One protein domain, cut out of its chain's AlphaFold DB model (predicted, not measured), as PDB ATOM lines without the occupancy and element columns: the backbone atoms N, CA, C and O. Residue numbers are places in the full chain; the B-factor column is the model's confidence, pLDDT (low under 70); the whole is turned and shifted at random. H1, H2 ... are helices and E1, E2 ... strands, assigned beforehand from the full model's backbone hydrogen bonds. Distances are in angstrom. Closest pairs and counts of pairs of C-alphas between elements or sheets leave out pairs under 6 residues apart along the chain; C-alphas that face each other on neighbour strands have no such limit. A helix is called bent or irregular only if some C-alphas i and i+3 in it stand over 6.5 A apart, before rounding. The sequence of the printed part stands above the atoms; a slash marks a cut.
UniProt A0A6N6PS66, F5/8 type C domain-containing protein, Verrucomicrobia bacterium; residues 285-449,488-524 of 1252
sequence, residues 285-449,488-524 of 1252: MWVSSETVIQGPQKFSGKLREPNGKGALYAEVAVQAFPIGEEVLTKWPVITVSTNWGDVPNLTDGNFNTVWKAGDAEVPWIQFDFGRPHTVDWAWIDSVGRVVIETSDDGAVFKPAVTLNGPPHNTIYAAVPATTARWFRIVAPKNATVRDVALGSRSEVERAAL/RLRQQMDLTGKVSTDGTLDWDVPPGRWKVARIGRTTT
ATOM      1  N   MET A 285       1.247  31.356 125.752       87.25
ATOM      2  CA  MET A 285       0.877  32.580 125.038       87.25
ATOM      3  C   MET A 285       2.138  33.335 124.595       87.25
ATOM      4  O   MET A 285       3.235  33.096 125.115       87.25
ATOM      5  N   TRP A 286       2.006  34.251 123.636       87.88
ATOM      6  CA  TRP A 286       3.046  35.257 123.402       87.88
ATOM      7  C   TRP A 286       2.852  36.467 124.317       87.88
ATOM      8  O   TRP A 286       1.750  36.741 124.782       87.88
ATOM      9  N   VAL A 287       3.936  37.203 124.541       84.00
ATOM     10  CA  VAL A 287       3.974  38.460 125.299       84.00
ATOM     11  C   VAL A 287       4.924  39.436 124.612       84.00
ATOM     12  O   VAL A 287       5.842  39.022 123.898       84.00
ATOM     13  N   SER A 288       4.734  40.736 124.824       85.81
ATOM     14  CA  SER A 288       5.557  41.765 124.182       85.81
ATOM     15  C   SER A 288       5.853  42.965 125.076       85.81
ATOM     16  O   SER A 288       5.066  43.308 125.953       85.81
ATOM     17  N   SER A 289       6.964  43.642 124.795       83.06
ATOM     18  CA  SER A 289       7.250  44.997 125.269       83.06
ATOM     19  C   SER A 289       7.838  45.853 124.152       83.06
ATOM     20  O   SER A 289       8.362  45.351 123.155       83.06
ATOM     21  N   GLU A 290       7.779  47.169 124.340       85.44
ATOM     22  CA  GLU A 290       8.364  48.142 123.422       85.44
ATOM     23  C   GLU A 290       9.318  49.088 124.147       85.44
ATOM     24  O   GLU A 290       9.086  49.483 125.291       85.44
ATOM     25  N   THR A 291      10.398  49.481 123.479       87.25
ATOM     26  CA  THR A 291      11.355  50.484 123.965       87.25
ATOM     27  C   THR A 291      11.729  51.413 122.813       87.25
ATOM     28  O   THR A 291      12.027  50.941 121.721       87.25
ATOM     29  N   VAL A 292      11.713  52.731 123.029       88.94
ATOM     30  CA  VAL A 292      12.189  53.713 122.038       88.94
ATOM     31  C   VAL A 292      13.587  54.175 122.433       88.94
ATOM     32  O   VAL A 292      13.808  54.555 123.580       88.94
ATOM     33  N   ILE A 293      14.522  54.143 121.483       92.50
ATOM     34  CA  ILE A 293      15.927  54.505 121.679       92.50
ATOM     35  C   ILE A 293      16.308  55.589 120.662       92.50
ATOM     36  O   ILE A 293      16.063  55.455 119.462       92.50
ATOM     37  N   GLN A 294      16.903  56.681 121.142       93.44
ATOM     38  CA  GLN A 294      17.479  57.734 120.302       93.44
ATOM     39  C   GLN A 294      18.893  57.330 119.874       93.44
ATOM     40  O   GLN A 294      19.708  56.986 120.724       93.44
ATOM     41  N   GLY A 295      19.209  57.423 118.586       93.25
ATOM     42  CA  GLY A 295      20.568  57.314 118.061       93.25
ATOM     43  C   GLY A 295      21.056  58.610 117.392       93.25
ATOM     44  O   GLY A 295      20.250  59.513 117.131       93.25
ATOM     45  N   PRO A 296      22.361  58.713 117.080       95.50
ATOM     46  CA  PRO A 296      23.349  57.644 117.205       95.50
ATOM     47  C   PRO A 296      23.937  57.535 118.621       95.50
ATOM     48  O   PRO A 296      24.338  58.539 119.204       95.50
ATOM     49  N   GLN A 297      24.027  56.317 119.161       96.75
ATOM     50  CA  GLN A 297      24.751  56.032 120.410       96.75
ATOM     51  C   GLN A 297      25.147  54.552 120.510       96.75
ATOM     52  O   GLN A 297      24.560  53.704 119.843       96.75
ATOM     53  N   LYS A 298      26.089  54.226 121.403       95.00
ATOM     54  CA  LYS A 298      26.253  52.857 121.910       95.00
ATOM     55  C   LYS A 298      25.258  52.642 123.047       95.00
ATOM     56  O   LYS A 298      25.475  53.146 124.144       95.00
ATOM     57  N   PHE A 299      24.175  51.921 122.780       95.75
ATOM     58  CA  PHE A 299      23.227  51.507 123.805       95.75
ATOM     59  C   PHE A 299      23.686  50.186 124.427       95.75
ATOM     60  O   PHE A 299      23.994  49.237 123.709       95.75
ATOM     61  N   SER A 300      23.727  50.145 125.755       95.31
ATOM     62  CA  SER A 300      23.967  48.952 126.569       95.31
ATOM     63  C   SER A 300      23.048  49.071 127.779       95.31
ATOM     64  O   SER A 300      23.277  49.896 128.665       95.31
ATOM     65  N   GLY A 301      21.921  48.362 127.760       93.62
ATOM     66  CA  GLY A 301      20.885  48.556 128.771       93.62
ATOM     67  C   GLY A 301      19.727  47.575 128.669       93.62
ATOM     68  O   GLY A 301      19.452  47.012 127.609       93.62
ATOM     69  N   LYS A 302      19.032  47.362 129.788       91.62
ATOM     70  CA  LYS A 302      17.876  46.459 129.843       91.62
ATOM     71  C   LYS A 302      16.709  47.022 129.042       91.62
ATOM     72  O   LYS A 302      16.223  48.117 129.321       91.62
ATOM     73  N   LEU A 303      16.236  46.243 128.072       89.25
ATOM     74  CA  LEU A 303      14.931  46.463 127.459       89.25
ATOM     75  C   LEU A 303      13.842  46.235 128.507       89.25
ATOM     76  O   LEU A 303      14.000  45.397 129.401       89.25
ATOM     77  N   ARG A 304      12.703  46.922 128.363       83.06
ATOM     78  CA  ARG A 304      11.521  46.649 129.198       83.06
ATOM     79  C   ARG A 304      11.185  45.154 129.146       83.06
ATOM     80  O   ARG A 304      11.254  44.539 128.076       83.06
ATOM     81  N   GLU A 305      10.841  44.556 130.279       81.69
ATOM     82  CA  GLU A 305      10.304  43.190 130.288       81.69
ATOM     83  C   GLU A 305       8.923  43.181 129.611       81.69
ATOM     84  O   GLU A 305       8.184  44.156 129.753       81.69
ATOM     85  N   PRO A 306       8.562  42.127 128.859       79.44
ATOM     86  CA  PRO A 306       7.184  41.912 128.435       79.44
ATOM     87  C   PRO A 306       6.227  41.792 129.623       79.44
ATOM     88  O   PRO A 306       6.507  41.066 130.578       79.44
ATOM     89  N   ASN A 307       5.088  42.478 129.533       66.75
ATOM     90  CA  ASN A 307       3.993  42.342 130.494       66.75
ATOM     91  C   ASN A 307       3.420  40.908 130.447       66.75
ATOM     92  O   ASN A 307       3.606  40.194 129.461       66.75
ATOM     93  N   GLY A 308       2.744  40.464 131.511       64.62
ATOM     94  CA  GLY A 308       2.144  39.119 131.575       64.62
ATOM     95  C   GLY A 308       3.137  37.945 131.664       64.62
ATOM     96  O   GLY A 308       2.759  36.800 131.439       64.62
ATOM     97  N   LYS A 309       4.415  38.200 131.979       63.62
ATOM     98  CA  LYS A 309       5.474  37.183 132.123       63.62
ATOM     99  C   LYS A 309       5.159  36.175 133.246       63.62
ATOM    100  O   LYS A 309       5.238  36.509 134.426       63.62
ATOM    101  N   GLY A 310       4.844  34.937 132.866       70.88
ATOM    102  CA  GLY A 310       4.598  33.801 133.759       70.88
ATOM    103  C   GLY A 310       5.855  33.003 134.139       70.88
ATOM    104  O   GLY A 310       6.988  33.443 133.945       70.88
ATOM    105  N   ALA A 311       5.642  31.800 134.691       77.75
ATOM    106  CA  ALA A 311       6.681  30.985 135.334       77.75
ATOM    107  C   ALA A 311       7.815  30.521 134.400       77.75
ATOM    108  O   ALA A 311       8.976  30.521 134.809       77.75
ATOM    109  N   LEU A 312       7.502  30.149 133.154       89.75
ATOM    110  CA  LEU A 312       8.499  29.991 132.092       89.75
ATOM    111  C   LEU A 312       8.378  31.144 131.098       89.75
ATOM    112  O   LEU A 312       7.275  31.499 130.679       89.75
ATOM    113  N   TYR A 313       9.516  31.686 130.673       89.31
ATOM    114  CA  TYR A 313       9.614  32.741 129.667       89.31
ATOM    115  C   TYR A 313      10.782  32.463 128.713       89.31
ATOM    116  O   TYR A 313      11.801  31.910 129.127       89.31
ATOM    117  N   ALA A 314      10.639  32.853 127.446       90.62
ATOM    118  CA  ALA A 314      11.739  32.891 126.486       90.62
ATOM    119  C   ALA A 314      11.523  33.969 125.414       90.62
ATOM    120  O   ALA A 314      10.410  34.135 124.908       90.62
ATOM    121  N   GLU A 315      12.599  34.638 125.007       91.44
ATOM    122  CA  GLU A 315      12.670  35.441 123.787       91.44
ATOM    123  C   GLU A 315      12.202  34.658 122.546       91.44
ATOM    124  O   GLU A 315      12.454  33.461 122.386       91.44
ATOM    125  N   VAL A 316      11.530  35.369 121.639       93.88
ATOM    126  CA  VAL A 316      11.107  34.873 120.321       93.88
ATOM    127  C   VAL A 316      11.726  35.722 119.212       93.88
ATOM    128  O   VAL A 316      12.262  35.163 118.258       93.88
ATOM    129  N   ALA A 317      11.664  37.052 119.335       95.31
ATOM    130  CA  ALA A 317      12.315  37.991 118.422       95.31
ATOM    131  C   ALA A 317      12.498  39.371 119.075       95.31
ATOM    132  O   ALA A 317      11.659  39.805 119.863       95.31
ATOM    133  N   VAL A 318      13.550  40.098 118.699       96.56
ATOM    134  CA  VAL A 318      13.768  41.500 119.085       96.56
ATOM    135  C   VAL A 318      14.066  42.303 117.827       96.56
ATOM    136  O   VAL A 318      15.035  42.032 117.126       96.56
ATOM    137  N   GLN A 319      13.198  43.257 117.501       96.81
ATOM    138  CA  GLN A 319      13.117  43.858 116.169       96.81
ATOM    139  C   GLN A 319      13.106  45.378 116.277       96.81
ATOM    140  O   GLN A 319      12.230  45.945 116.930       96.81
ATOM    141  N   ALA A 320      14.072  46.039 115.640       96.81
ATOM    142  CA  ALA A 320      14.176  47.491 115.640       96.81
ATOM    143  C   ALA A 320      13.774  48.100 114.294       96.81
ATOM    144  O   ALA A 320      14.159  47.603 113.236       96.81
ATOM    145  N   PHE A 321      13.034  49.205 114.346       95.56
ATOM    146  CA  PHE A 321      12.548  49.950 113.187       95.56
ATOM    147  C   PHE A 321      12.724  51.458 113.432       95.56
ATOM    148  O   PHE A 321      12.457  51.918 114.548       95.56
ATOM    149  N   PRO A 322      13.136  52.256 112.432       93.56
ATOM    150  CA  PRO A 322      13.231  53.701 112.581       93.56
ATOM    151  C   PRO A 322      11.833  54.335 112.549       93.56
ATOM    152  O   PRO A 322      10.968  53.908 111.782       93.56
ATOM    153  N   ILE A 323      11.620  55.370 113.361       87.81
ATOM    154  CA  ILE A 323      10.341  56.080 113.500       87.81
ATOM    155  C   ILE A 323      10.522  57.600 113.356       87.81
ATOM    156  O   ILE A 323      11.537  58.155 113.778       87.81
ATOM    157  N   GLY A 324       9.525  58.265 112.760       80.12
ATOM    158  CA  GLY A 324       9.484  59.723 112.575       80.12
ATOM    159  C   GLY A 324       9.327  60.509 113.882       80.12
ATOM    160  O   GLY A 324       9.168  59.924 114.962       80.12
ATOM    161  N   GLU A 325       9.365  61.840 113.795       65.62
ATOM    162  CA  GLU A 325       9.260  62.718 114.968       65.62
ATOM    163  C   GLU A 325       7.838  62.770 115.547       65.62
ATOM    164  O   GLU A 325       7.677  62.804 116.770       65.62
ATOM    165  N   GLU A 326       6.819  62.639 114.699       58.00
ATOM    166  CA  GLU A 326       5.398  62.611 115.079       58.00
ATOM    167  C   GLU A 326       4.971  61.323 115.814       58.00
ATOM    168  O   GLU A 326       3.999  61.323 116.564       58.00
ATOM    169  N   VAL A 327       5.738  60.233 115.694       55.94
ATOM    170  CA  VAL A 327       5.366  58.881 116.174       55.94
ATOM    171  C   VAL A 327       5.377  58.731 117.717       55.94
ATOM    172  O   VAL A 327       5.150  57.638 118.232       55.94
ATOM    173  N   LEU A 328       5.635  59.804 118.480       50.12
ATOM    174  CA  LEU A 328       5.643  59.776 119.954       50.12
ATOM    175  C   LEU A 328       4.294  60.081 120.623       50.12
ATOM    176  O   LEU A 328       4.135  59.735 121.790       50.12
ATOM    177  N   THR A 329       3.304  60.653 119.930       50.78
ATOM    178  CA  THR A 329       1.931  60.727 120.470       50.78
ATOM    179  C   THR A 329       1.207  59.399 120.242       50.78
ATOM    180  O   THR A 329       0.328  59.303 119.388       50.78
ATOM    181  N   LYS A 330       1.612  58.357 120.982       55.72
ATOM    182  CA  LYS A 330       0.985  57.026 120.981       55.72
ATOM    183  C   LYS A 330       0.313  56.749 122.326       55.72
ATOM    184  O   LYS A 330       1.004  56.601 123.328       55.72
ATOM    185  N   TRP A 331      -1.015  56.612 122.270       58.97
ATOM    186  CA  TRP A 331      -1.950  56.439 123.390       58.97
ATOM    187  C   TRP A 331      -1.997  57.599 124.408       58.97
ATOM    188  O   TRP A 331      -1.011  58.312 124.601       58.97
ATOM    189  N   PRO A 332      -3.155  57.822 125.059       74.81
ATOM    190  CA  PRO A 332      -3.231  58.675 126.240       74.81
ATOM    191  C   PRO A 332      -2.409  58.077 127.387       74.81
ATOM    192  O   PRO A 332      -2.337  56.857 127.545       74.81
ATOM    193  N   VAL A 333      -1.821  58.928 128.228       84.12
ATOM    194  CA  VAL A 333      -1.140  58.468 129.445       84.12
ATOM    195  C   VAL A 333      -2.201  57.995 130.434       84.12
ATOM    196  O   VAL A 333      -3.011  58.798 130.904       84.12
ATOM    197  N   ILE A 334      -2.190  56.695 130.733       87.75
ATOM    198  CA  ILE A 334      -3.094  56.079 131.703       87.75
ATOM    199  C   ILE A 334      -2.490  56.181 133.109       87.75
ATOM    200  O   ILE A 334      -1.347  55.788 133.341       87.75
ATOM    201  N   THR A 335      -3.272  56.691 134.057       90.38
ATOM    202  CA  THR A 335      -2.977  56.673 135.499       90.38
ATOM    203  C   THR A 335      -4.192  56.182 136.283       90.38
ATOM    204  O   THR A 335      -5.298  56.115 135.754       90.38
ATOM    205  N   VAL A 336      -4.003  55.805 137.547       91.62
ATOM    206  CA  VAL A 336      -5.054  55.225 138.402       91.62
ATOM    207  C   VAL A 336      -4.961  55.795 139.810       91.62
ATOM    208  O   VAL A 336      -3.877  56.175 140.227       91.62
ATOM    209  N   SER A 337      -6.054  55.834 140.574       90.94
ATOM    210  CA  SER A 337      -5.998  56.349 141.957       90.94
ATOM    211  C   SER A 337      -5.259  55.428 142.936       90.94
ATOM    212  O   SER A 337      -4.631  55.878 143.892       90.94
ATOM    213  N   THR A 338      -5.363  54.119 142.716       88.19
ATOM    214  CA  THR A 338      -4.947  53.056 143.639       88.19
ATOM    215  C   THR A 338      -4.292  51.923 142.861       88.19
ATOM    216  O   THR A 338      -4.547  51.771 141.669       88.19
ATOM    217  N   ASN A 339      -3.435  51.138 143.524       86.12
ATOM    218  CA  ASN A 339      -2.730  49.992 142.933       86.12
ATOM    219  C   ASN A 339      -1.997  50.340 141.622       86.12
ATOM    220  O   ASN A 339      -2.100  49.667 140.604       86.12
ATOM    221  N   TRP A 340      -1.203  51.415 141.684       85.00
ATOM    222  CA  TRP A 340      -0.403  51.977 140.586       85.00
ATOM    223  C   TRP A 340       0.547  50.978 139.897       85.00
ATOM    224  O   TRP A 340       0.956  51.217 138.763       85.00
ATOM    225  N   GLY A 341       0.893  49.867 140.557       78.81
ATOM    226  CA  GLY A 341       1.662  48.773 139.957       78.81
ATOM    227  C   GLY A 341       0.902  48.007 138.869       78.81
ATOM    228  O   GLY A 341       1.536  47.492 137.954       78.81
ATOM    229  N   ASP A 342      -0.434  47.998 138.917       82.44
ATOM    230  CA  ASP A 342      -1.286  47.265 137.976       82.44
ATOM    231  C   ASP A 342      -1.623  48.083 136.710       82.44
ATOM    232  O   ASP A 342      -2.301  47.582 135.820       82.44
ATOM    233  N   VAL A 343      -1.168  49.340 136.584       82.44
ATOM    234  CA  VAL A 343      -1.413  50.175 135.383       82.44
ATOM    235  C   VAL A 343      -1.042  49.478 134.061       82.44
ATOM    236  O   VAL A 343      -1.816  49.603 133.112       82.44
ATOM    237  N   PRO A 344       0.073  48.720 133.949       74.50
ATOM    238  CA  PRO A 344       0.405  48.002 132.719       74.50
ATOM    239  C   PRO A 344      -0.639  46.947 132.324       74.50
ATOM    240  O   PRO A 344      -0.803  46.687 131.134       74.50
ATOM    241  N   ASN A 345      -1.371  46.392 133.297       77.94
ATOM    242  CA  ASN A 345      -2.382  45.353 133.088       77.94
ATOM    243  C   ASN A 345      -3.569  45.872 132.262       77.94
ATOM    244  O   ASN A 345      -4.203  45.098 131.565       77.94
ATOM    245  N   LEU A 346      -3.840  47.185 132.293       77.81
ATOM    246  CA  LEU A 346      -4.957  47.816 131.576       77.81
ATOM    247  C   LEU A 346      -4.818  47.812 130.044       77.81
ATOM    248  O   LEU A 346      -5.756  48.204 129.354       77.81
ATOM    249  N   THR A 347      -3.634  47.474 129.520       71.00
ATOM    250  CA  THR A 347      -3.295  47.556 128.082       71.00
ATOM    251  C   THR A 347      -2.289  46.491 127.618       71.00
ATOM    252  O   THR A 347      -1.839  46.528 126.472       71.00
ATOM    253  N   ASP A 348      -1.912  45.531 128.471       64.12
ATOM    254  CA  ASP A 348      -0.952  44.481 128.101       64.12
ATOM    255  C   ASP A 348      -1.528  43.443 127.125       64.12
ATOM    256  O   ASP A 348      -0.769  42.759 126.433       64.12
ATOM    257  N   GLY A 349      -2.857  43.356 127.035       58.28
ATOM    258  CA  GLY A 349      -3.548  42.327 126.269       58.28
ATOM    259  C   GLY A 349      -3.392  40.942 126.895       58.28
ATOM    260  O   GLY A 349      -3.287  39.966 126.158       58.28
ATOM    261  N   ASN A 350      -3.336  40.853 128.228       62.03
ATOM    262  CA  ASN A 350      -3.347  39.611 128.988       62.03
ATOM    263  C   ASN A 350      -4.634  39.499 129.825       62.03
ATOM    264  O   ASN A 350      -4.857  40.221 130.787       62.03
ATOM    265  N   PHE A 351      -5.487  38.537 129.482       58.88
ATOM    266  CA  PHE A 351      -6.808  38.367 130.098       58.88
ATOM    267  C   PHE A 351      -6.754  37.869 131.558       58.88
ATOM    268  O   PHE A 351      -7.766  37.925 132.260       58.88
ATOM    269  N   ASN A 352      -5.582  37.396 132.003       61.62
ATOM    270  CA  ASN A 352      -5.337  36.887 133.355       61.62
ATOM    271  C   ASN A 352      -4.817  37.974 134.319       61.62
ATOM    272  O   ASN A 352      -4.773  37.747 135.527       61.62
ATOM    273  N   THR A 353      -4.416  39.145 133.812       70.38
ATOM    274  CA  THR A 353      -4.061  40.326 134.611       70.38
ATOM    275  C   THR A 353      -5.241  41.300 134.674       70.38
ATOM    276  O   THR A 353      -6.082  41.358 133.781       70.38
ATOM    277  N   VAL A 354      -5.342  42.050 135.774       79.94
ATOM    278  CA  VAL A 354      -6.360  43.095 135.980       79.94
ATOM    279  C   VAL A 354      -5.734  44.262 136.736       79.94
ATOM    280  O   VAL A 354      -4.808  44.053 137.519       79.94
ATOM    281  N   TRP A 355      -6.277  45.467 136.593       88.50
ATOM    282  CA  TRP A 355      -6.175  46.481 137.643       88.50
ATOM    283  C   TRP A 355      -7.223  46.183 138.714       88.50
ATOM    284  O   TRP A 355      -8.420  46.201 138.412       88.50
ATOM    285  N   LYS A 356      -6.792  45.891 139.950       87.69
ATOM    286  CA  LYS A 356      -7.705  45.786 141.102       87.69
ATOM    287  C   LYS A 356      -7.833  47.163 141.758       87.69
ATOM    288  O   LYS A 356      -6.850  47.707 142.247       87.69
ATOM    289  N   ALA A 357      -9.037  47.718 141.822       85.69
ATOM    290  CA  ALA A 357      -9.317  48.959 142.538       85.69
ATOM    291  C   ALA A 357      -9.211  48.776 144.063       85.69
ATOM    292  O   ALA A 357      -9.737  47.807 144.605       85.69
ATOM    293  N   GLY A 358      -8.587  49.729 144.762       78.31
ATOM    294  CA  GLY A 358      -8.449  49.687 146.221       78.31
ATOM    295  C   GLY A 358      -9.701  50.124 146.997       78.31
ATOM    296  O   GLY A 358     -10.443  51.009 146.571       78.31
ATOM    297  N   ASP A 359      -9.883  49.558 148.193       76.06
ATOM    298  CA  ASP A 359     -11.024  49.810 149.089       76.06
ATOM    299  C   ASP A 359     -11.080  51.216 149.712       76.06
ATOM    300  O   ASP A 359     -12.135  51.627 150.195       76.06
ATOM    301  N   ALA A 360      -9.971  51.958 149.782       63.19
ATOM    302  CA  ALA A 360      -9.901  53.184 150.586       63.19
ATOM    303  C   ALA A 360     -10.693  54.353 149.964       63.19
ATOM    304  O   ALA A 360     -11.609  54.902 150.586       63.19
ATOM    305  N   GLU A 361     -10.385  54.697 148.715       74.12
ATOM    306  CA  GLU A 361     -10.875  55.902 148.032       74.12
ATOM    307  C   GLU A 361     -11.990  55.599 147.016       74.12
ATOM    308  O   GLU A 361     -12.465  54.472 146.913       74.12
ATOM    309  N   VAL A 362     -12.443  56.609 146.267       85.00
ATOM    310  CA  VAL A 362     -13.274  56.395 145.071       85.00
ATOM    311  C   VAL A 362     -12.333  56.036 143.916       85.00
ATOM    312  O   VAL A 362     -11.529  56.886 143.523       85.00
ATOM    313  N   PRO A 363     -12.362  54.800 143.389       90.62
ATOM    314  CA  PRO A 363     -11.339  54.353 142.462       90.62
ATOM    315  C   PRO A 363     -11.587  54.865 141.045       90.62
ATOM    316  O   PRO A 363     -12.726  54.917 140.572       90.62
ATOM    317  N   TRP A 364     -10.512  55.231 140.352       92.56
ATOM    318  CA  TRP A 364     -10.598  55.720 138.980       92.56
ATOM    319  C   TRP A 364      -9.397  55.338 138.120       92.56
ATOM    320  O   TRP A 364      -8.293  55.155 138.631       92.56
ATOM    321  N   ILE A 365      -9.639  55.293 136.806       93.50
ATOM    322  CA  ILE A 365      -8.641  55.233 135.730       93.50
ATOM    323  C   ILE A 365      -8.733  56.551 134.952       93.50
ATOM    324  O   ILE A 365      -9.822  56.946 134.544       93.50
ATOM    325  N   GLN A 366      -7.621  57.246 134.745       93.88
ATOM    326  CA  GLN A 366      -7.551  58.545 134.076       93.88
ATOM    327  C   GLN A 366      -6.704  58.463 132.807       93.88
ATOM    328  O   GLN A 366      -5.676  57.798 132.785       93.88
ATOM    329  N   PHE A 367      -7.140  59.180 131.776       93.38
ATOM    330  CA  PHE A 367      -6.573  59.232 130.435       93.38
ATOM    331  C   PHE A 367      -6.166  60.679 130.153       93.38
ATOM    332  O   PHE A 367      -7.037  61.545 130.042       93.38
ATOM    333  N   ASP A 368      -4.867  60.956 130.051       91.75
ATOM    334  CA  ASP A 368      -4.347  62.246 129.579       91.75
ATOM    335  C   ASP A 368      -3.952  62.137 128.100       91.75
ATOM    336  O   ASP A 368      -2.944  61.515 127.762       91.75
ATOM    337  N   PHE A 369      -4.733  62.755 127.213       86.19
ATOM    338  CA  PHE A 369      -4.469  62.763 125.768       86.19
ATOM    339  C   PHE A 369      -3.394  63.792 125.349       86.19
ATOM    340  O   PHE A 369      -3.121  63.958 124.160       86.19
ATOM    341  N   GLY A 370      -2.799  64.534 126.293       85.38
ATOM    342  CA  GLY A 370      -1.781  65.574 126.074       85.38
ATOM    343  C   GLY A 370      -2.310  66.872 125.443       85.38
ATOM    344  O   GLY A 370      -1.794  67.959 125.704       85.38
ATOM    345  N   ARG A 371      -3.384  66.768 124.657       85.62
ATOM    346  CA  ARG A 371      -4.142  67.831 123.986       85.62
ATOM    347  C   ARG A 371      -5.644  67.520 124.082       85.62
ATOM    348  O   ARG A 371      -5.983  66.376 124.378       85.62
ATOM    349  N   PRO A 372      -6.548  68.476 123.803       89.44
ATOM    350  CA  PRO A 372      -7.968  68.172 123.671       89.44
ATOM    351  C   PRO A 372      -8.210  67.104 122.593       89.44
ATOM    352  O   PRO A 372      -7.805  67.284 121.444       89.44
ATOM    353  N   HIS A 373      -8.860  66.005 122.973       89.00
ATOM    354  CA  HIS A 373      -9.246  64.890 122.104       89.00
ATOM    355  C   HIS A 373     -10.757  64.679 122.203       89.00
ATOM    356  O   HIS A 373     -11.348  64.936 123.254       89.00
ATOM    357  N   THR A 374     -11.393  64.239 121.119       90.94
ATOM    358  CA  THR A 374     -12.840  63.981 121.107       90.94
ATOM    359  C   THR A 374     -13.100  62.505 121.357       90.94
ATOM    360  O   THR A 374     -12.679  61.660 120.572       90.94
ATOM    361  N   VAL A 375     -13.829  62.207 122.429       92.69
ATOM    362  CA  VAL A 375     -14.304  60.860 122.747       92.69
ATOM    363  C   VAL A 375     -15.799  60.790 122.445       92.69
ATOM    364  O   VAL A 375     -16.581  61.554 123.011       92.69
ATOM    365  N   ASP A 376     -16.188  59.878 121.553       93.81
ATOM    366  CA  ASP A 376     -17.586  59.532 121.245       93.81
ATOM    367  C   ASP A 376     -17.892  58.031 121.419       93.81
ATOM    368  O   ASP A 376     -19.050  57.616 121.320       93.81
ATOM    369  N   TRP A 377     -16.885  57.227 121.781       91.88
ATOM    370  CA  TRP A 377     -17.030  55.806 122.077       91.88
ATOM    371  C   TRP A 377     -16.158  55.355 123.253       91.88
ATOM    372  O   TRP A 377     -15.087  55.908 123.517       91.88
ATOM    373  N   ALA A 378     -16.614  54.314 123.947       88.12
ATOM    374  CA  ALA A 378     -15.900  53.684 125.049       88.12
ATOM    375  C   ALA A 378     -15.927  52.154 124.933       88.12
ATOM    376  O   ALA A 378     -16.978  51.560 124.672       88.12
ATOM    377  N   TRP A 379     -14.778  51.533 125.191       84.25
ATOM    378  CA  TRP A 379     -14.615  50.113 125.485       84.25
ATOM    379  C   TRP A 379     -13.988  49.985 126.877       84.25
ATOM    380  O   TRP A 379     -12.954  50.589 127.143       84.25
ATOM    381  N   ILE A 380     -14.636  49.249 127.781       82.25
ATOM    382  CA  ILE A 380     -14.166  49.023 129.155       82.25
ATOM    383  C   ILE A 380     -14.472  47.567 129.504       82.25
ATOM    384  O   ILE A 380     -15.645  47.211 129.618       82.25
ATOM    385  N   ASP A 381     -13.464  46.709 129.643       75.56
ATOM    386  CA  ASP A 381     -13.674  45.305 129.992       75.56
ATOM    387  C   ASP A 381     -13.631  45.061 131.504       75.56
ATOM    388  O   ASP A 381     -12.617  45.291 132.163       75.56
ATOM    389  N   SER A 382     -14.752  44.547 132.019       68.81
ATOM    390  CA  SER A 382     -15.095  44.410 133.433       68.81
ATOM    391  C   SER A 382     -15.206  45.739 134.190       68.81
ATOM    392  O   SER A 382     -14.254  46.215 134.785       68.81
ATOM    393  N   VAL A 383     -16.422  46.292 134.261       61.22
ATOM    394  CA  VAL A 383     -17.032  46.748 135.531       61.22
ATOM    395  C   VAL A 383     -18.553  46.837 135.382       61.22
ATOM    396  O   VAL A 383     -19.076  46.804 134.273       61.22
ATOM    397  N   GLY A 384     -19.270  46.951 136.506       66.31
ATOM    398  CA  GLY A 384     -20.714  47.203 136.517       66.31
ATOM    399  C   GLY A 384     -21.073  48.639 136.099       66.31
ATOM    400  O   GLY A 384     -20.952  49.033 134.942       66.31
ATOM    401  N   ARG A 385     -21.528  49.464 137.050       82.88
ATOM    402  CA  ARG A 385     -21.783  50.891 136.798       82.88
ATOM    403  C   ARG A 385     -20.492  51.706 136.892       82.88
ATOM    404  O   ARG A 385     -19.856  51.700 137.942       82.88
ATOM    405  N   VAL A 386     -20.186  52.480 135.854       88.25
ATOM    406  CA  VAL A 386     -19.086  53.460 135.817       88.25
ATOM    407  C   VAL A 386     -19.593  54.857 135.472       88.25
ATOM    408  O   VAL A 386     -20.675  55.027 134.902       88.25
ATOM    409  N   VAL A 387     -18.794  55.872 135.788       92.38
ATOM    410  CA  VAL A 387     -19.015  57.254 135.347       92.38
ATOM    411  C   VAL A 387     -17.777  57.720 134.594       92.38
ATOM    412  O   VAL A 387     -16.679  57.650 135.130       92.38
ATOM    413  N   ILE A 388     -17.950  58.195 133.363       94.06
ATOM    414  CA  ILE A 388     -16.897  58.911 132.643       94.06
ATOM    415  C   ILE A 388     -17.033  60.390 132.994       94.06
ATOM    416  O   ILE A 388     -18.068  61.007 132.734       94.06
ATOM    417  N   GLU A 389     -15.986  60.942 133.590       96.12
ATOM    418  CA  GLU A 389     -15.801  62.360 133.872       96.12
ATOM    419  C   GLU A 389     -14.783  62.974 132.902       96.12
ATOM    420  O   GLU A 389     -13.934  62.271 132.349       96.12
ATOM    421  N   THR A 390     -14.835  64.292 132.724       96.50
ATOM    422  CA  THR A 390     -13.902  65.054 131.885       96.50
ATOM    423  C   THR A 390     -13.338  66.274 132.603       96.50
ATOM    424  O   THR A 390     -13.966  66.817 133.515       96.50
ATOM    425  N   SER A 391     -12.143  66.700 132.192       95.56
ATOM    426  CA  SER A 391     -11.467  67.895 132.696       95.56
ATOM    427  C   SER A 391     -10.623  68.573 131.607       95.56
ATOM    428  O   SER A 391      -9.990  67.914 130.775       95.56
ATOM    429  N   ASP A 392     -10.598  69.907 131.654       89.56
ATOM    430  CA  ASP A 392      -9.812  70.789 130.779       89.56
ATOM    431  C   ASP A 392      -8.569  71.373 131.479       89.56
ATOM    432  O   ASP A 392      -7.741  72.012 130.830       89.56
ATOM    433  N   ASP A 393      -8.429  71.154 132.792       90.50
ATOM    434  CA  ASP A 393      -7.344  71.669 133.643       90.50
ATOM    435  C   ASP A 393      -6.569  70.570 134.403       90.50
ATOM    436  O   ASP A 393      -5.526  70.846 134.995       90.50
ATOM    437  N   GLY A 394      -7.055  69.325 134.378       88.00
ATOM    438  CA  GLY A 394      -6.478  68.178 135.083       88.00
ATOM    439  C   GLY A 394      -6.790  68.139 136.584       88.00
ATOM    440  O   GLY A 394      -6.326  67.230 137.272       88.00
ATOM    441  N   ALA A 395      -7.578  69.092 137.095       88.94
ATOM    442  CA  ALA A 395      -7.886  69.262 138.514       88.94
ATOM    443  C   ALA A 395      -9.394  69.167 138.804       88.94
ATOM    444  O   ALA A 395      -9.806  68.450 139.718       88.94
ATOM    445  N   VAL A 396     -10.227  69.852 138.018       91.69
ATOM    446  CA  VAL A 396     -11.688  69.862 138.156       91.69
ATOM    447  C   VAL A 396     -12.301  68.895 137.148       91.69
ATOM    448  O   VAL A 396     -12.419  69.202 135.961       91.69
ATOM    449  N   PHE A 397     -12.723  67.731 137.638       94.62
ATOM    450  CA  PHE A 397     -13.448  66.728 136.859       94.62
ATOM    451  C   PHE A 397     -14.966  66.928 136.967       94.62
ATOM    452  O   PHE A 397     -15.486  67.320 138.012       94.62
ATOM    453  N   LYS A 398     -15.678  66.685 135.862       93.81
ATOM    454  CA  LYS A 398     -17.138  66.821 135.745       93.81
ATOM    455  C   LYS A 398     -17.719  65.570 135.077       93.81
ATOM    456  O   LYS A 398     -17.221  65.200 134.015       93.81
ATOM    457  N   PRO A 399     -18.771  64.930 135.619       93.12
ATOM    458  CA  PRO A 399     -19.433  63.804 134.961       93.12
ATOM    459  C   PRO A 399     -19.966  64.157 133.564       93.12
ATOM    460  O   PRO A 399     -20.761  65.085 133.421       93.12
ATOM    461  N   ALA A 400     -19.565  63.382 132.555       90.94
ATOM    462  CA  ALA A 400     -20.026  63.494 131.171       90.94
ATOM    463  C   ALA A 400     -21.061  62.409 130.820       90.94
ATOM    464  O   ALA A 400     -22.073  62.698 130.183       90.94
ATOM    465  N   VAL A 401     -20.859  61.162 131.273       93.00
ATOM    466  CA  VAL A 401     -21.834  60.069 131.101       93.00
ATOM    467  C   VAL A 401     -21.731  59.020 132.212       93.00
ATOM    468  O   VAL A 401     -20.650  58.715 132.702       93.00
ATOM    469  N   THR A 402     -22.864  58.432 132.608       91.12
ATOM    470  CA  THR A 402     -22.901  57.182 133.388       91.12
ATOM    471  C   THR A 402     -23.148  56.015 132.437       91.12
ATOM    472  O   THR A 402     -24.149  56.026 131.722       91.12
ATOM    473  N   LEU A 403     -22.292  54.995 132.470       85.94
ATOM    474  CA  LEU A 403     -22.482  53.744 131.732       85.94
ATOM    475  C   LEU A 403     -22.798  52.620 132.727       85.94
ATOM    476  O   LEU A 403     -22.228  52.564 133.815       85.94
ATOM    477  N   ASN A 404     -23.734  51.738 132.373       77.25
ATOM    478  CA  ASN A 404     -24.181  50.645 133.238       77.25
ATOM    479  C   ASN A 404     -23.956  49.306 132.527       77.25
ATOM    480  O   ASN A 404     -24.784  48.895 131.717       77.25
ATOM    481  N   GLY A 405     -22.845  48.638 132.831       63.59
ATOM    482  CA  GLY A 405     -22.657  47.223 132.534       63.59
ATOM    483  C   GLY A 405     -23.267  46.335 133.631       63.59
ATOM    484  O   GLY A 405     -23.425  46.779 134.776       63.59
ATOM    485  N   PRO A 406     -23.597  45.067 133.333       54.78
ATOM    486  CA  PRO A 406     -23.708  44.028 134.352       54.78
ATOM    487  C   PRO A 406     -22.344  43.793 135.033       54.78
ATOM    488  O   PRO A 406     -21.307  44.117 134.452       54.78
ATOM    489  N   PRO A 407     -22.295  43.179 136.228       50.19
ATOM    490  CA  PRO A 407     -21.036  42.708 136.807       50.19
ATOM    491  C   PRO A 407     -20.263  41.778 135.852       50.19
ATOM    492  O   PRO A 407     -20.868  41.040 135.069       50.19
ATOM    493  N   HIS A 408     -18.928  41.810 135.941       53.91
ATOM    494  CA  HIS A 408     -17.993  40.951 135.193       53.91
ATOM    495  C   HIS A 408     -18.203  40.938 133.667       53.91
ATOM    496  O   HIS A 408     -18.034  39.912 133.011       53.91
ATOM    497  N   ASN A 409     -18.599  42.078 133.098       61.47
ATOM    498  CA  ASN A 409     -18.882  42.218 131.674       61.47
ATOM    499  C   ASN A 409     -18.213  43.449 131.062       61.47
ATOM    500  O   ASN A 409     -17.879  44.416 131.746       61.47
ATOM    501  N   THR A 410     -18.054  43.403 129.743       70.62
ATOM    502  CA  THR A 410     -17.538  44.508 128.940       70.62
ATOM    503  C   THR A 410     -18.622  45.541 128.645       70.62
ATOM    504  O   THR A 410     -19.748  45.198 128.290       70.62
ATOM    505  N   ILE A 411     -18.258  46.816 128.703       75.50
ATOM    506  CA  ILE A 411     -19.027  47.928 128.150       75.50
ATOM    507  C   ILE A 411     -18.437  48.253 126.774       75.50
ATOM    508  O   ILE A 411     -17.243  48.522 126.671       75.50
ATOM    509  N   TYR A 412     -19.265  48.252 125.728       78.62
ATOM    510  CA  TYR A 412     -18.944  48.813 124.410       78.62
ATOM    511  C   TYR A 412     -20.092  49.720 123.984       78.62
ATOM    512  O   TYR A 412     -21.186  49.236 123.682       78.62
ATOM    513  N   ALA A 413     -19.878  51.032 124.036       79.25
ATOM    514  CA  ALA A 413     -20.966  51.995 123.939       79.25
ATOM    515  C   ALA A 413     -20.540  53.312 123.290       79.25
ATOM    516  O   ALA A 413     -19.450  53.825 123.546       79.25
ATOM    517  N   ALA A 414     -21.471  53.898 122.537       86.94
ATOM    518  CA  ALA A 414     -21.440  55.317 122.219       86.94
ATOM    519  C   ALA A 414     -21.526  56.144 123.509       86.94
ATOM    520  O   ALA A 414     -22.300  55.819 124.415       86.94
ATOM    521  N   VAL A 415     -20.787  57.245 123.561       90.31
ATOM    522  CA  VAL A 415     -20.879  58.255 124.621       90.31
ATOM    523  C   VAL A 415     -21.189  59.621 124.000       90.31
ATOM    524  O   VAL A 415     -20.996  59.802 122.796       90.31
ATOM    525  N   PRO A 416     -21.701  60.603 124.764       91.81
ATOM    526  CA  PRO A 416     -21.877  61.955 124.249       91.81
ATOM    527  C   PRO A 416     -20.536  62.496 123.749       91.81
ATOM    528  O   PRO A 416     -19.587  62.569 124.530       91.81
ATOM    529  N   ALA A 417     -20.460  62.863 122.465       94.44
ATOM    530  CA  ALA A 417     -19.231  63.334 121.833       94.44
ATOM    531  C   ALA A 417     -18.676  64.553 122.590       94.44
ATOM    532  O   ALA A 417     -19.221  65.655 122.505       94.44
ATOM    533  N   THR A 418     -17.616  64.328 123.366       94.06
ATOM    534  CA  THR A 418     -17.053  65.301 124.310       94.06
ATOM    535  C   THR A 418     -15.595  65.538 123.971       94.06
ATOM    536  O   THR A 418     -14.842  64.585 123.786       94.06
ATOM    537  N   THR A 419     -15.189  66.804 123.908       94.12
ATOM    538  CA  THR A 419     -13.804  67.196 123.645       94.12
ATOM    539  C   THR A 419     -13.195  67.757 124.925       94.12
ATOM    540  O   THR A 419     -13.660  68.780 125.418       94.12
ATOM    541  N   ALA A 420     -12.180  67.079 125.457       94.12
ATOM    542  CA  ALA A 420     -11.442  67.456 126.667       94.12
ATOM    543  C   ALA A 420     -10.000  66.930 126.559       94.12
ATOM    544  O   ALA A 420      -9.720  66.086 125.708       94.12
ATOM    545  N   ARG A 421      -9.063  67.400 127.393       91.56
ATOM    546  CA  ARG A 421      -7.713  66.795 127.447       91.56
ATOM    547  C   ARG A 421      -7.667  65.579 128.374       91.56
ATOM    548  O   ARG A 421      -6.988  64.602 128.057       91.56
ATOM    549  N   TRP A 422      -8.373  65.643 129.500       95.06
ATOM    550  CA  TRP A 422      -8.406  64.572 130.490       95.06
ATOM    551  C   TRP A 422      -9.786  63.925 130.555       95.06
ATOM    552  O   TRP A 422     -10.799  64.608 130.704       95.06
ATOM    553  N   PHE A 423      -9.806  62.595 130.516       95.75
ATOM    554  CA  PHE A 423     -10.985  61.771 130.782       95.75
ATOM    555  C   PHE A 423     -10.706  60.883 131.992       95.75
ATOM    556  O   PHE A 423      -9.564  60.493 132.227       95.75
ATOM    557  N   ARG A 424     -11.732  60.549 132.773       94.06
ATOM    558  CA  ARG A 424     -11.603  59.696 133.957       94.06
ATOM    559  C   ARG A 424     -12.776  58.732 134.054       94.06
ATOM    560  O   ARG A 424     -13.916  59.160 134.159       94.06
ATOM    561  N   ILE A 425     -12.494  57.436 134.059       92.88
ATOM    562  CA  ILE A 425     -13.457  56.378 134.353       92.88
ATOM    563  C   ILE A 425     -13.452  56.172 135.866       92.88
ATOM    564  O   ILE A 425     -12.525  55.581 136.417       92.88
ATOM    565  N   VAL A 426     -14.482  56.670 136.540       92.44
ATOM    566  CA  VAL A 426     -14.757  56.398 137.951       92.44
ATOM    567  C   VAL A 426     -15.497  55.067 138.061       92.44
ATOM    568  O   VAL A 426     -16.540  54.868 137.428       92.44
ATOM    569  N   ALA A 427     -14.956  54.162 138.873       87.88
ATOM    570  CA  ALA A 427     -15.430  52.795 139.044       87.88
ATOM    571  C   ALA A 427     -15.986  52.553 140.468       87.88
ATOM    572  O   ALA A 427     -15.758  53.356 141.377       87.88
ATOM    573  N   PRO A 428     -16.721  51.450 140.704       84.44
ATOM    574  CA  PRO A 428     -17.073  51.009 142.053       84.44
ATOM    575  C   PRO A 428     -15.835  50.599 142.865       84.44
ATOM    576  O   PRO A 428     -14.821  50.192 142.298       84.44
ATOM    577  N   LYS A 429     -15.932  50.623 144.202       84.12
ATOM    578  CA  LYS A 429     -14.936  49.967 145.071       84.12
ATOM    579  C   LYS A 429     -14.833  48.479 144.726       84.12
ATOM    580  O   LYS A 429     -15.847  47.859 144.407       84.12
ATOM    581  N   ASN A 430     -13.614  47.941 144.767       80.06
ATOM    582  CA  ASN A 430     -13.273  46.567 144.374       80.06
ATOM    583  C   ASN A 430     -13.679  46.202 142.931       80.06
ATOM    584  O   ASN A 430     -13.900  45.039 142.599       80.06
ATOM    585  N   ALA A 431     -13.738  47.207 142.052       82.56
ATOM    586  CA  ALA A 431     -13.670  47.009 140.612       82.56
ATOM    587  C   ALA A 431     -12.412  46.225 140.210       82.56
ATOM    588  O   ALA A 431     -11.321  46.481 140.716       82.56
ATOM    589  N   THR A 432     -12.553  45.335 139.233       84.31
ATOM    590  CA  THR A 432     -11.430  44.756 138.491       84.31
ATOM    591  C   THR A 432     -11.609  45.098 137.022       84.31
ATOM    592  O   THR A 432     -12.662  44.786 136.477       84.31
ATOM    593  N   VAL A 433     -10.623  45.742 136.392       82.12
ATOM    594  CA  VAL A 433     -10.656  46.130 134.965       82.12
ATOM    595  C   VAL A 433      -9.548  45.392 134.218       82.12
ATOM    596  O   VAL A 433      -8.427  45.331 134.724       82.12
ATOM    597  N   ARG A 434      -9.850  44.836 133.037       77.69
ATOM    598  CA  ARG A 434      -8.875  44.138 132.174       77.69
ATOM    599  C   ARG A 434      -8.305  45.037 131.086       77.69
ATOM    600  O   ARG A 434      -7.138  45.373 131.137       77.69
ATOM    601  N   ASP A 435      -9.131  45.438 130.126       78.19
ATOM    602  CA  ASP A 435      -8.724  46.226 128.955       78.19
ATOM    603  C   ASP A 435      -9.633  47.456 128.828       78.19
ATOM    604  O   ASP A 435     -10.786  47.434 129.275       78.19
ATOM    605  N   VAL A 436      -9.125  48.549 128.265       84.19
ATOM    606  CA  VAL A 436      -9.852  49.817 128.196       84.19
ATOM    607  C   VAL A 436      -9.358  50.736 127.075       84.19
ATOM    608  O   VAL A 436      -8.182  51.079 126.984       84.19
ATOM    609  N   ALA A 437     -10.296  51.232 126.266       87.25
ATOM    610  CA  ALA A 437     -10.049  52.241 125.239       87.25
ATOM    611  C   ALA A 437     -11.146  53.319 125.235       87.25
ATOM    612  O   ALA A 437     -12.341  53.021 125.206       87.25
ATOM    613  N   LEU A 438     -10.727  54.586 125.207       89.56
ATOM    614  CA  LEU A 438     -11.584  55.758 125.005       89.56
ATOM    615  C   LEU A 438     -11.094  56.518 123.769       89.56
ATOM    616  O   LEU A 438      -9.893  56.736 123.623       89.56
ATOM    617  N   GLY A 439     -12.011  56.949 122.905       90.69
ATOM    618  CA  GLY A 439     -11.679  57.700 121.693       90.69
ATOM    619  C   GLY A 439     -12.902  57.950 120.819       90.69
ATOM    620  O   GLY A 439     -14.044  57.854 121.275       90.69
ATOM    621  N   SER A 440     -12.667  58.246 119.549       88.38
ATOM    622  CA  SER A 440     -13.688  58.101 118.516       88.38
ATOM    623  C   SER A 440     -14.030  56.626 118.294       88.38
ATOM    624  O   SER A 440     -13.213  55.729 118.533       88.38
ATOM    625  N   ARG A 441     -15.224  56.359 117.760       86.19
ATOM    626  CA  ARG A 441     -15.663  55.008 117.397       86.19
ATOM    627  C   ARG A 441     -14.619  54.246 116.580       86.19
ATOM    628  O   ARG A 441     -14.373  53.088 116.885       86.19
ATOM    629  N   SER A 442     -13.990  54.868 115.583       84.56
ATOM    630  CA  SER A 442     -13.033  54.176 114.707       84.56
ATOM    631  C   SER A 442     -11.739  53.770 115.423       84.56
ATOM    632  O   SER A 442     -11.184  52.720 115.108       84.56
ATOM    633  N   GLU A 443     -11.274  54.555 116.403       85.81
ATOM    634  CA  GLU A 443     -10.134  54.191 117.259       85.81
ATOM    635  C   GLU A 443     -10.488  52.987 118.151       85.81
ATOM    636  O   GLU A 443      -9.733  52.017 118.221       85.81
ATOM    637  N   VAL A 444     -11.665  53.016 118.788       84.88
ATOM    638  CA  VAL A 444     -12.098  51.991 119.755       84.88
ATOM    639  C   VAL A 444     -12.529  50.681 119.072       84.88
ATOM    640  O   VAL A 444     -12.148  49.598 119.517       84.88
ATOM    641  N   GLU A 445     -13.266  50.762 117.961       82.31
ATOM    642  CA  GLU A 445     -13.671  49.619 117.128       82.31
ATOM    643  C   GLU A 445     -12.429  48.909 116.562       82.31
ATOM    644  O   GLU A 445     -12.321  47.685 116.649       82.31
ATOM    645  N   ARG A 446     -11.418  49.669 116.109       82.69
ATOM    646  CA  ARG A 446     -10.108  49.121 115.732       82.69
ATOM    647  C   ARG A 446      -9.388  48.460 116.908       82.69
ATOM    648  O   ARG A 446      -8.850  47.372 116.712       82.69
ATOM    649  N   ALA A 447      -9.301  49.105 118.074       79.88
ATOM    650  CA  ALA A 447      -8.540  48.580 119.212       79.88
ATOM    651  C   ALA A 447      -9.028  47.174 119.597       79.88
ATOM    652  O   ALA A 447      -8.235  46.227 119.654       79.88
ATOM    653  N   ALA A 448     -10.350  47.015 119.714       77.81
ATOM    654  CA  ALA A 448     -10.982  45.723 119.937       77.81
ATOM    655  C   ALA A 448     -10.742  44.746 118.765       77.81
ATOM    656  O   ALA A 448     -10.360  43.598 119.004       77.81
ATOM    657  N   LEU A 449     -10.890  45.176 117.500       80.31
ATOM    658  CA  LEU A 449     -10.637  44.324 116.321       80.31
ATOM    659  C   LEU A 449      -9.207  43.779 116.287       80.31
ATOM    660  O   LEU A 449      -9.002  42.601 115.994       80.31
ATOM    661  N   ARG A 488       8.295  49.538 108.647       94.19
ATOM    662  CA  ARG A 488       8.763  49.151 107.306       94.19
ATOM    663  C   ARG A 488       9.770  48.012 107.374       94.19
ATOM    664  O   ARG A 488      10.858  48.190 107.914       94.19
ATOM    665  N   LEU A 489       9.444  46.885 106.748       95.12
ATOM    666  CA  LEU A 489      10.268  45.672 106.702       95.12
ATOM    667  C   LEU A 489      11.640  45.949 106.077       95.12
ATOM    668  O   LEU A 489      12.666  45.511 106.583       95.12
ATOM    669  N   ARG A 490      11.686  46.785 105.030       95.69
ATOM    670  CA  ARG A 490      12.940  47.220 104.378       95.69
ATOM    671  C   ARG A 490      13.876  48.047 105.286       95.69
ATOM    672  O   ARG A 490      14.972  48.392 104.862       95.69
ATOM    673  N   GLN A 491      13.409  48.452 106.470       94.44
ATOM    674  CA  GLN A 491      14.140  49.255 107.463       94.44
ATOM    675  C   GLN A 491      14.257  48.519 108.812       94.44
ATOM    676  O   GLN A 491      14.710  49.105 109.793       94.44
ATOM    677  N   GLN A 492      13.840  47.252 108.860       95.75
ATOM    678  CA  GLN A 492      13.922  46.394 110.032       95.75
ATOM    679  C   GLN A 492      15.370  45.979 110.308       95.75
ATOM    680  O   GLN A 492      16.119  45.626 109.398       95.75
ATOM    681  N   MET A 493      15.738  45.947 111.585       96.25
ATOM    682  CA  MET A 493      16.957  45.313 112.075       96.25
ATOM    683  C   MET A 493      16.579  44.207 113.059       96.25
ATOM    684  O   MET A 493      15.872  44.459 114.036       96.25
ATOM    685  N   ASP A 494      17.055  42.987 112.815       95.62
ATOM    686  CA  ASP A 494      16.982  41.909 113.801       95.62
ATOM    687  C   ASP A 494      18.081  42.115 114.855       95.62
ATOM    688  O   ASP A 494      19.274  42.183 114.541       95.62
ATOM    689  N   LEU A 495      17.661  42.259 116.110       96.69
ATOM    690  CA  LEU A 495      18.510  42.416 117.287       96.69
ATOM    691  C   LEU A 495      18.382  41.221 118.245       96.69
ATOM    692  O   LEU A 495      18.935  41.269 119.340       96.69
ATOM    693  N   THR A 496      17.685  40.145 117.861       94.44
ATOM    694  CA  THR A 496      17.408  38.984 118.731       94.44
ATOM    695  C   THR A 496      18.698  38.367 119.275       94.44
ATOM    696  O   THR A 496      18.809  38.112 120.469       94.44
ATOM    697  N   GLY A 497      19.721  38.220 118.426       94.44
ATOM    698  CA  GLY A 497      21.056  37.744 118.819       94.44
ATOM    699  C   GLY A 497      21.935  38.764 119.560       94.44
ATOM    700  O   GLY A 497      23.118  38.496 119.749       94.44
ATOM    701  N   LYS A 498      21.400  39.936 119.933       95.12
ATOM    702  CA  LYS A 498      22.098  40.999 120.684       95.12
ATOM    703  C   LYS A 498      21.496  41.270 122.067       95.12
ATOM    704  O   LYS A 498      21.916  42.215 122.732       95.12
ATOM    705  N   VAL A 499      20.504  40.480 122.481       94.44
ATOM    706  CA  VAL A 499      19.909  40.566 123.817       94.44
ATOM    707  C   VAL A 499      20.438  39.427 124.682       94.44
ATOM    708  O   VAL A 499      20.401  38.262 124.292       94.44
ATOM    709  N   SER A 500      20.962  39.776 125.854       90.94
ATOM    710  CA  SER A 500      21.435  38.833 126.863       90.94
ATOM    711  C   SER A 500      20.278  38.057 127.507       90.94
ATOM    712  O   SER A 500      19.122  38.485 127.504       90.94
ATOM    713  N   THR A 501      20.602  36.964 128.201       85.88
ATOM    714  CA  THR A 501      19.641  36.217 129.034       85.88
ATOM    715  C   THR A 501      19.059  37.027 130.200       85.88
ATOM    716  O   THR A 501      18.126  36.565 130.848       85.88
ATOM    717  N   ASP A 502      19.607  38.211 130.500       88.12
ATOM    718  CA  ASP A 502      19.104  39.123 131.534       88.12
ATOM    719  C   ASP A 502      18.356  40.346 130.957       88.12
ATOM    720  O   ASP A 502      18.032  41.284 131.692       88.12
ATOM    721  N   GLY A 503      18.046  40.329 129.654       88.75
ATOM    722  CA  GLY A 503      17.256  41.350 128.959       88.75
ATOM    723  C   GLY A 503      18.029  42.606 128.543       88.75
ATOM    724  O   GLY A 503      17.411  43.577 128.103       88.75
ATOM    725  N   THR A 504      19.355  42.608 128.683       95.19
ATOM    726  CA  THR A 504      20.245  43.703 128.271       95.19
ATOM    727  C   THR A 504      20.476  43.642 126.762       95.19
ATOM    728  O   THR A 504      20.893  42.612 126.246       95.19
ATOM    729  N   LEU A 505      20.187  44.733 126.048       97.06
ATOM    730  CA  LEU A 505      20.493  44.897 124.625       97.06
ATOM    731  C   LEU A 505      21.805  45.668 124.466       97.06
ATOM    732  O   LEU A 505      21.892  46.808 124.923       97.06
ATOM    733  N   ASP A 506      22.760  45.086 123.740       96.12
ATOM    734  CA  ASP A 506      23.995  45.757 123.323       96.12
ATOM    735  C   ASP A 506      23.932  46.121 121.830       96.12
ATOM    736  O   ASP A 506      23.918  45.261 120.943       96.12
ATOM    737  N   TRP A 507      23.862  47.419 121.521       97.50
ATOM    738  CA  TRP A 507      23.618  47.898 120.161       97.50
ATOM    739  C   TRP A 507      24.261  49.256 119.849       97.50
ATOM    740  O   TRP A 507      23.951  50.277 120.459       97.50
ATOM    741  N   ASP A 508      25.096  49.289 118.806       96.88
ATOM    742  CA  ASP A 508      25.422  50.504 118.051       96.88
ATOM    743  C   ASP A 508      24.175  51.023 117.307       96.88
ATOM    744  O   ASP A 508      23.877  50.600 116.186       96.88
ATOM    745  N   VAL A 509      23.424  51.920 117.951       97.00
ATOM    746  CA  VAL A 509      22.180  52.504 117.434       97.00
ATOM    747  C   VAL A 509      22.510  53.472 116.288       97.00
ATOM    748  O   VAL A 509      23.261  54.427 116.516       97.00
ATOM    749  N   PRO A 510      21.960  53.297 115.070       96.81
ATOM    750  CA  PRO A 510      22.156  54.248 113.976       96.81
ATOM    751  C   PRO A 510      21.469  55.600 114.248       96.81
ATOM    752  O   PRO A 510      20.567  55.669 115.083       96.81
ATOM    753  N   PRO A 511      21.822  56.682 113.526       95.44
ATOM    754  CA  PRO A 511      21.140  57.972 113.644       95.44
ATOM    755  C   PRO A 511      19.611  57.888 113.494       95.44
ATOM    756  O   PRO A 511      19.102  57.089 112.708       95.44
ATOM    757  N   GLY A 512      18.890  58.745 114.224       91.62
ATOM    758  CA  GLY A 512      17.422  58.789 114.242       91.62
ATOM    759  C   GLY A 512      16.809  58.100 115.466       91.62
ATOM    760  O   GLY A 512      17.523  57.635 116.353       91.62
ATOM    761  N   ARG A 513      15.474  58.055 115.543       91.75
ATOM    762  CA  ARG A 513      14.751  57.370 116.628       91.75
ATOM    763  C   ARG A 513      14.348  55.972 116.193       91.75
ATOM    764  O   ARG A 513      13.847  55.797 115.087       91.75
ATOM    765  N   TRP A 514      14.520  55.003 117.082       93.75
ATOM    766  CA  TRP A 514      14.260  53.596 116.813       93.75
ATOM    767  C   TRP A 514      13.273  53.029 117.826       93.75
ATOM    768  O   TRP A 514      13.506  53.107 119.031       93.75
ATOM    769  N   LYS A 515      12.184  52.431 117.343       92.12
ATOM    770  CA  LYS A 515      11.320  51.560 118.143       92.12
ATOM    771  C   LYS A 515      11.905  50.153 118.117       92.12
ATOM    772  O   LYS A 515      12.094  49.597 117.041       92.12
ATOM    773  N   VAL A 516      12.149  49.585 119.292       94.06
ATOM    774  CA  VAL A 516      12.513  48.182 119.506       94.06
ATOM    775  C   VAL A 516      11.289  47.453 120.057       94.06
ATOM    776  O   VAL A 516      10.874  47.717 121.186       94.06
ATOM    777  N   ALA A 517      10.722  46.542 119.269       92.00
ATOM    778  CA  ALA A 517       9.710  45.592 119.715       92.00
ATOM    779  C   ALA A 517      10.406  44.312 120.205       92.00
ATOM    780  O   ALA A 517      11.168  43.693 119.460       92.00
ATOM    781  N   ARG A 518      10.159  43.913 121.455       92.25
ATOM    782  CA  ARG A 518      10.649  42.668 122.065       92.25
ATOM    783  C   ARG A 518       9.470  41.713 122.199       92.25
ATOM    784  O   ARG A 518       8.558  41.967 122.979       92.25
ATOM    785  N   ILE A 519       9.495  40.624 121.440       92.12
ATOM    786  CA  ILE A 519       8.483  39.569 121.438       92.12
ATOM    787  C   ILE A 519       9.063  38.355 122.164       92.12
ATOM    788  O   ILE A 519      10.155  37.880 121.840       92.12
ATOM    789  N   GLY A 520       8.322  37.839 123.138       90.75
ATOM    790  CA  GLY A 520       8.627  36.608 123.855       90.75
ATOM    791  C   GLY A 520       7.421  35.676 123.922       90.75
ATOM    792  O   GLY A 520       6.341  35.970 123.409       90.75
ATOM    793  N   ARG A 521       7.612  34.540 124.584       90.94
ATOM    794  CA  ARG A 521       6.573  33.555 124.893       90.94
ATOM    795  C   ARG A 521       6.615  33.187 126.364       90.94
ATOM    796  O   ARG A 521       7.690  33.180 126.962       90.94
ATOM    797  N   THR A 522       5.466  32.837 126.923       89.69
ATOM    798  CA  THR A 522       5.346  32.417 128.318       89.69
ATOM    799  C   THR A 522       4.253  31.372 128.507       89.69
ATOM    800  O   THR A 522       3.321  31.290 127.709       89.69
ATOM    801  N   THR A 523       4.372  30.566 129.556       89.38
ATOM    802  CA  THR A 523       3.266  29.756 130.083       89.38
ATOM    803  C   THR A 523       2.156  30.665 130.608       89.38
ATOM    804  O   THR A 523       2.447  31.587 131.367       89.38
ATOM    805  N   THR A 524       0.900  30.373 130.277       83.06
ATOM    806  CA  THR A 524      -0.278  31.214 130.590       83.06
ATOM    807  C   THR A 524      -0.609  31.330 132.084       83.06
ATOM    808  O   THR A 524      -1.304  32.256 132.501       83.06
TER     809      THR A 524
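This is residues 285 to 449 and 488 to 524 of the 1252 residues of the protein "F5/8 type C domain-containing protein" of Verrucomicrobia bacterium (UniProt A0A6N6PS66). Two strand lobes stand side by side, joined by residues 324 to 332: one is a strongly twisted three-strand sheet, E1, E9 and E2, made from both ends of the printed part, and the other a flattened, incompletely closed barrel of E3 to E8, in which E4 and E7 fold back on themselves. H1 packs on the second lobe near E3 and E8, and H2 over E8. The 202 printed residues hold two named helices and nine strands in the order E1 E2 E3 H1 E4 E5 E6 E7 E8 H2 E9; the class is mostly strand, with the first sheet antiparallel in the order E1, E9, E2. The whole is compact, with a radius of gyration of the C-alphas of 18.9 A and spans of 50 by 38 by 31 A.

Start with E1, residues 285 to 302, which bends by 150 degrees at residue 299 and is antiparallel to E9, residues 504 to 523; N 285 and O 522 are 2.9 A apart, within hydrogen-bond range. On the other side of E9 find E2, residues 313 to 323, antiparallel, with N 319 and O 517 at 2.9 A. Next, E3, residues 333 to 336, is antiparallel to E4, residues 364 to 381, with N 335 and O 366 at 2.9 A. E4 bends by 155 degrees at residue 377; E3 and E8, residues 436 to 439, lie on one side of it, and E7, residues 410 to 426, on the other. Check N 379 and O 437 at 2.9 A for E8, and N 367 and O 423 at 2.8 A for E7. E5, residues 385 to 391, pairs with E7, N 389 and O 424 at 2.8 A, and forms a hairpin with E6, residues 398 to 404, N 388 and O 401 at 2.8 A. H1, residues 340 to 346, is on this branched sheet at a height of 7.9 A; its closest C-alphas to E3 are Val 343 and Thr 335, 6.7 A. H2, residues 441 to 449, is on the same face at 8.1 A, along E8 at 4 degrees on the local plane; the closest C-alphas are Val 444 and Ala 437, 5.9 A. In H2 every O i to N i+4 pair is within hydrogen-bond range; H1 has 0 of 3, and 2 of 4 O i to N i+3 pairs.

Find C-alpha 285 at (0.877, 32.580, 125.038), where E1 begins; it spans 22.5 A, E2 28.4 A and E5 20.3 A. E9 spans 22.0 A and ends at C-alpha 523, (3.266, 29.756, 130.083). H1 is irregular: C-alphas 341 and 344 are 7.4 A apart.

The C-alphas farthest apart, Lys 298 and Pro 406, are 52.2 A apart. Residues 450 to 487 are not printed, and C-alphas 449 and 488 lie 21.9 A apart across the cut. Of the links printed whole, H1 to E4 is long. The mean pLDDT of the printed part is 85.1; 24 residues are under 70, among them 325 to 331 and 405 to 409.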